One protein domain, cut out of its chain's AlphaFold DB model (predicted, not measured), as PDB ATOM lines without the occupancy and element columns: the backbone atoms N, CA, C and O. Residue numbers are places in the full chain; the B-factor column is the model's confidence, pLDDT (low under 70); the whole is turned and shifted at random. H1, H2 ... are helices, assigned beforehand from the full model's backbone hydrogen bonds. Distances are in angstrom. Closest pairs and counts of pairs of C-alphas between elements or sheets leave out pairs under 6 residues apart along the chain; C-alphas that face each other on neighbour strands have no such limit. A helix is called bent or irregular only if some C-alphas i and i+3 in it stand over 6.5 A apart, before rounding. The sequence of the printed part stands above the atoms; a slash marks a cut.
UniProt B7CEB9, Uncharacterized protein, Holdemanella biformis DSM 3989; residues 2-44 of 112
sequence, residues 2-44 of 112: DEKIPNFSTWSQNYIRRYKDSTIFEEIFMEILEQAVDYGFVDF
ATOM      1  N   ASP A   2     149.389 170.953 159.240       70.19
ATOM      2  CA  ASP A   2     149.398 170.491 160.644       70.19
ATOM      3  C   ASP A   2     148.022 170.667 161.293       70.19
ATOM      4  O   ASP A   2     147.890 171.058 162.452       70.19
ATOM      5  N   GLU A   3     146.962 170.415 160.525       77.75
ATOM      6  CA  GLU A   3     145.616 170.419 161.079       77.75
ATOM      7  C   GLU A   3     145.308 169.041 161.665       77.75
ATOM      8  O   GLU A   3     145.326 168.015 160.979       77.75
ATOM      9  N   LYS A   4     145.066 169.010 162.977       81.06
ATOM     10  CA  LYS A   4     144.767 167.782 163.709       81.06
ATOM     11  C   LYS A   4     143.454 167.195 163.198       81.06
ATOM     12  O   LYS A   4     142.394 167.787 163.392       81.06
ATOM     13  N   ILE A   5     143.535 166.006 162.602       82.50
ATOM     14  CA  ILE A   5     142.369 165.293 162.074       82.50
ATOM     15  C   ILE A   5     141.341 165.111 163.205       82.50
ATOM     16  O   ILE A   5     141.683 164.559 164.262       82.50
ATOM     17  N   PRO A   6     140.089 165.571 163.026       81.94
ATOM     18  CA  PRO A   6     139.060 165.406 164.040       81.94
ATOM     19  C   PRO A   6     138.766 163.924 164.281       81.94
ATOM     20  O   PRO A   6     138.731 163.122 163.349       81.94
ATOM     21  N   ASN A   7     138.479 163.560 165.533       86.31
ATOM     22  CA  ASN A   7     137.975 162.224 165.846       86.31
ATOM     23  C   ASN A   7     136.637 161.994 165.119       86.31
ATOM     24  O   ASN A   7     135.802 162.897 165.051       86.31
ATOM     25  N   PHE A   8     136.405 160.774 164.629       84.56
ATOM     26  CA  PHE A   8     135.146 160.374 163.990       84.56
ATOM     27  C   PHE A   8     133.901 160.753 164.811       84.56
ATOM     28  O   PHE A   8     132.892 161.209 164.271       84.56
ATOM     29  N   SER A   9     133.999 160.645 166.138       84.69
ATOM     30  CA  SER A   9     132.930 161.008 167.073       84.69
ATOM     31  C   SER A   9     132.476 162.461 166.908       84.69
ATOM     32  O   SER A   9     131.292 162.754 167.061       84.69
ATOM     33  N   THR A  10     133.391 163.371 166.562       87.81
ATOM     34  CA  THR A  10     133.096 164.793 166.345       87.81
ATOM     35  C   THR A  10     132.161 164.984 165.153       87.81
ATOM     36  O   THR A  10     131.175 165.714 165.255       87.81
ATOM     37  N   TRP A  11     132.427 164.285 164.049       85.38
ATOM     38  CA  TRP A  11     131.589 164.319 162.852       85.38
ATOM     39  C   TRP A  11     130.230 163.682 163.111       85.38
ATOM     40  O   TRP A  11     129.204 164.316 162.882       85.38
ATOM     41  N   SER A  12     130.212 162.473 163.679       85.56
ATOM     42  CA  SER A  12     128.970 161.754 163.992       85.56
ATOM     43  C   SER A  12     128.026 162.585 164.875       85.56
ATOM     44  O   SER A  12     126.844 162.736 164.564       85.56
ATOM     45  N   GLN A  13     128.553 163.220 165.928       87.69
ATOM     46  CA  GLN A  13     127.767 164.105 166.793       87.69
ATOM     47  C   GLN A  13     127.274 165.364 166.073       87.69
ATOM     48  O   GLN A  13     126.196 165.868 166.391       87.69
ATOM     49  N   ASN A  14     128.032 165.884 165.105       89.69
ATOM     50  CA  ASN A  14     127.610 167.028 164.306       89.69
ATOM     51  C   ASN A  14     126.398 166.685 163.429       89.69
ATOM     52  O   ASN A  14     125.416 167.425 163.443       89.69
ATOM     53  N   TYR A  15     126.430 165.532 162.754       88.25
ATOM     54  CA  TYR A  15     125.310 165.035 161.953       88.25
ATOM     55  C   TYR A  15     124.055 164.817 162.799       88.25
ATOM     56  O   TYR A  15     122.993 165.331 162.454       88.25
ATOM     57  N   ILE A  16     124.190 164.149 163.950       86.75
ATOM     58  CA  ILE A  16     123.060 163.916 164.863       86.75
ATOM     59  C   ILE A  16     122.422 165.238 165.297       86.75
ATOM     60  O   ILE A  16     121.205 165.321 165.381       86.75
ATOM     61  N   ARG A  17     123.217 166.278 165.579       89.00
ATOM     62  CA  ARG A  17     122.689 167.584 166.010       89.00
ATOM     63  C   ARG A  17     122.029 168.360 164.873       89.00
ATOM     64  O   ARG A  17     120.987 168.959 165.104       89.00
ATOM     65  N   ARG A  18     122.633 168.376 163.680       91.44
ATOM     66  CA  ARG A  18     122.138 169.149 162.526       91.44
ATOM     67  C   ARG A  18     120.852 168.580 161.937       91.44
ATOM     68  O   ARG A  18     119.988 169.344 161.535       91.44
ATOM     69  N   TYR A  19     120.744 167.259 161.892       88.12
ATOM     70  CA  TYR A  19     119.666 166.560 161.192       88.12
ATOM     71  C   TYR A  19     118.746 165.804 162.153       88.12
ATOM     72  O   TYR A  19     118.017 164.914 161.733       88.12
ATOM     73  N   LYS A  20     118.778 166.146 163.447       83.44
ATOM     74  CA  LYS A  20     118.009 165.468 164.498       83.44
ATOM     75  C   LYS A  20     116.516 165.371 164.178       83.44
ATOM     76  O   LYS A  20     115.897 164.351 164.454       83.44
ATOM     77  N   ASP A  21     115.971 166.453 163.635       88.31
ATOM     78  CA  ASP A  21     114.545 166.611 163.360       88.31
ATOM     79  C   ASP A  21     114.242 166.449 161.856       88.31
ATOM     80  O   ASP A  21     113.183 166.852 161.383       88.31
ATOM     81  N   SER A  22     115.185 165.886 161.089       91.06
ATOM     82  CA  SER A  22     115.064 165.651 159.650       91.06
ATOM     83  C   SER A  22     114.922 164.161 159.345       91.06
ATOM     84  O   SER A  22     115.556 163.317 159.974       91.06
ATOM     85  N   THR A  23     114.129 163.853 158.325       88.25
ATOM     86  CA  THR A  23     113.938 162.512 157.760       88.25
ATOM     87  C   THR A  23     114.971 162.155 156.693       88.25
ATOM     88  O   THR A  23     114.959 161.036 156.198       88.25
ATOM     89  N   ILE A  24     115.914 163.052 156.376       88.75
ATOM     90  CA  ILE A  24     116.841 162.905 155.242       88.75
ATOM     91  C   ILE A  24     117.655 161.607 155.271       88.75
ATOM     92  O   ILE A  24     117.902 160.998 154.239       88.75
ATOM     93  N   PHE A  25     118.065 161.147 156.456       83.44
ATOM     94  CA  PHE A  25     118.793 159.883 156.574       83.44
ATOM     95  C   PHE A  25     117.914 158.678 156.260       83.44
ATOM     96  O   PHE A  25     118.405 157.694 155.718       83.44
ATOM     97  N   GLU A  26     116.634 158.754 156.610       82.88
ATOM     98  CA  GLU A  26     115.664 157.703 156.327       82.88
ATOM     99  C   GLU A  26     115.341 157.678 154.837       82.88
ATOM    100  O   GLU A  26     115.341 156.609 154.244       82.88
ATOM    101  N   GLU A  27     115.160 158.848 154.225       89.31
ATOM    102  CA  GLU A  27     114.941 158.996 152.783       89.31
ATOM    103  C   GLU A  27     116.115 158.435 151.977       89.31
ATOM    104  O   GLU A  27     115.915 157.578 151.122       89.31
ATOM    105  N   ILE A  28     117.351 158.831 152.306       90.50
ATOM    106  CA  ILE A  28     118.556 158.306 151.645       90.50
ATOM    107  C   ILE A  28     118.674 156.791 151.843       90.50
ATOM    108  O   ILE A  28     119.057 156.072 150.925       90.50
ATOM    109  N   PHE A  29     118.375 156.294 153.043       84.12
ATOM    110  CA  PHE A  29     118.450 154.864 153.319       84.12
ATOM    111  C   PHE A  29     117.419 154.069 152.511       84.12
ATOM    112  O   PHE A  29     117.765 153.027 151.960       84.12
ATOM    113  N   MET A  30     116.186 154.567 152.415       84.81
ATOM    114  CA  MET A  30     115.141 153.931 151.615       84.81
ATOM    115  C   MET A  30     115.477 153.951 150.128       84.81
ATOM    116  O   MET A  30     115.344 152.921 149.486       84.81
ATOM    117  N   GLU A  31     115.997 155.063 149.615       92.00
ATOM    118  CA  GLU A  31     116.439 155.178 148.223       92.00
ATOM    119  C   GLU A  31     117.538 154.152 147.891       92.00
ATOM    120  O   GLU A  31     117.488 153.467 146.873       92.00
ATOM    121  N   ILE A  32     118.519 153.980 148.783       87.56
ATOM    122  CA  ILE A  32     119.569 152.965 148.612       87.56
ATOM    123  C   ILE A  32     118.976 151.551 148.645       87.56
ATOM    124  O   ILE A  32     119.410 150.693 147.876       87.56
ATOM    125  N   LEU A  33     118.014 151.291 149.535       83.25
ATOM    126  CA  LEU A  33     117.344 149.994 149.607       83.25
ATOM    127  C   LEU A  33     116.528 149.702 148.348       83.25
ATOM    128  O   LEU A  33     116.612 148.589 147.839       83.25
ATOM    129  N   GLU A  34     115.779 150.678 147.847       85.69
ATOM    130  CA  GLU A  34     114.987 150.562 146.623       85.69
ATOM    131  C   GLU A  34     115.892 150.250 145.434       85.69
ATOM    132  O   GLU A  34     115.699 149.241 144.764       85.69
ATOM    133  N   GLN A  35     116.988 150.997 145.276       88.44
ATOM    134  CA  GLN A  35     117.989 150.694 144.254       88.44
ATOM    135  C   GLN A  35     118.578 149.289 144.429       88.44
ATOM    136  O   GLN A  35     118.724 148.549 143.459       88.44
ATOM    137  N   ALA A  36     118.916 148.879 145.652       82.94
ATOM    138  CA  ALA A  36     119.480 147.552 145.898       82.94
ATOM    139  C   ALA A  36     118.498 146.419 145.542       82.94
ATOM    140  O   ALA A  36     118.927 145.366 145.066       82.94
ATOM    141  N   VAL A  37     117.197 146.641 145.735       80.81
ATOM    142  CA  VAL A  37     116.129 145.730 145.305       80.81
ATOM    143  C   VAL A  37     116.002 145.732 143.783       80.81
ATOM    144  O   VAL A  37     116.002 144.659 143.183       80.81
ATOM    145  N   ASP A  38     115.979 146.904 143.152       84.00
ATOM    146  CA  ASP A  38     115.850 147.052 141.698       84.00
ATOM    147  C   ASP A  38     117.003 146.392 140.937       84.00
ATOM    148  O   ASP A  38     116.804 145.749 139.905       84.00
ATOM    149  N   TYR A  39     118.222 146.498 141.465       87.69
ATOM    150  CA  TYR A  39     119.395 145.824 140.911       87.69
ATOM    151  C   TYR A  39     119.467 144.327 141.262       87.69
ATOM    152  O   TYR A  39     120.404 143.648 140.840       87.69
ATOM    153  N   GLY A  40     118.507 143.798 142.027       83.19
ATOM    154  CA  GLY A  40     118.455 142.390 142.420       83.19
ATOM    155  C   GLY A  40     119.541 141.980 143.418       83.19
ATOM    156  O   GLY A  40     119.844 140.795 143.537       83.19
ATOM    157  N   PHE A  41     120.147 142.934 144.134       76.62
ATOM    158  CA  PHE A  41     121.118 142.648 145.197       76.62
ATOM    159  C   PHE A  41     120.453 142.186 146.496       76.62
ATOM    160  O   PHE A  41     121.125 141.620 147.358       76.62
ATOM    161  N   VAL A  42     119.152 142.441 146.651       70.44
ATOM    162  CA  VAL A  42     118.376 142.087 147.838       70.44
ATOM    163  C   VAL A  42     117.250 141.148 147.427       70.44
ATOM    164  O   VAL A  42     116.297 141.562 146.774       70.44
ATOM    165  N   ASP A  43     117.361 139.883 147.829       66.50
ATOM    166  CA  ASP A  43     116.283 138.905 147.719       66.50
ATOM    167  C   ASP A  43     115.546 138.809 149.067       66.50
ATOM    168  O   ASP A  43     116.144 138.530 150.108       66.50
ATOM    169  N   PHE A  44     114.237 139.063 149.056       63.19
ATOM    170  CA  PHE A  44     113.388 139.003 150.250       63.19
ATOM    171  C   PHE A  44     113.127 137.570 150.728       63.19
ATOM    172  O   PHE A  44     112.584 137.387 151.816       63.19
TER     173      PHE A  44
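AT A GLANCE: This is residues 2 to 44 of the 112 residues of an uncharacterized protein of Holdemanella biformis DSM 3989 (UniProt B7CEB9). Two helices, H1 and H2, form the arms of a wide, open V, with the short link of residues 19 to 23 at its apex and no contact between the arms. An unwound tail, residues 2 to 7, lengthens the H1 side, and residues 39 to 44 make a small hook at the far end of H2. The printed part has 43 residues with two named helices, H1 then H2, and no named strand; its class is all helix, with 26 residues in the helices. It is extended, with a radius of gyration of the C-alphas of 15.6 A, and flat, spanning 46 by 27 by 14 A.

HOW THE PARTS SIT: H1, residues 8 to 18, and H2, residues 24 to 38, are joined by a tight link of 5 residues. They are apart: no C-alpha of the one is within 8 A of the other. In both helices every O i to N i+4 pair is within hydrogen-bond range. Residues 2 to 14, of which 8 to 14 belong to H1, stand free. Residues 16 to 24 also stand free, of which 16 to 18 belong to H1.

IN THESE COORDINATES: H1 runs from Phe 8, with its C-alpha at (135.146, 160.374, 163.990), to Arg 18, 15.8 A from first to last C-alpha. H2 begins at Ile 24, C-alpha (116.841, 162.905, 155.242), and ends at Asp 38, C-alpha (115.850, 147.052, 141.698); it measures 20.9 A. Neither helix is bent.

THE WHOLE: The two C-alphas farthest apart, those of Asp 2 and Phe 44, are 49.0 A apart. The printed part has no cut. The mean pLDDT of the printed part is 84.1, and residues 43 to 44 are under 70.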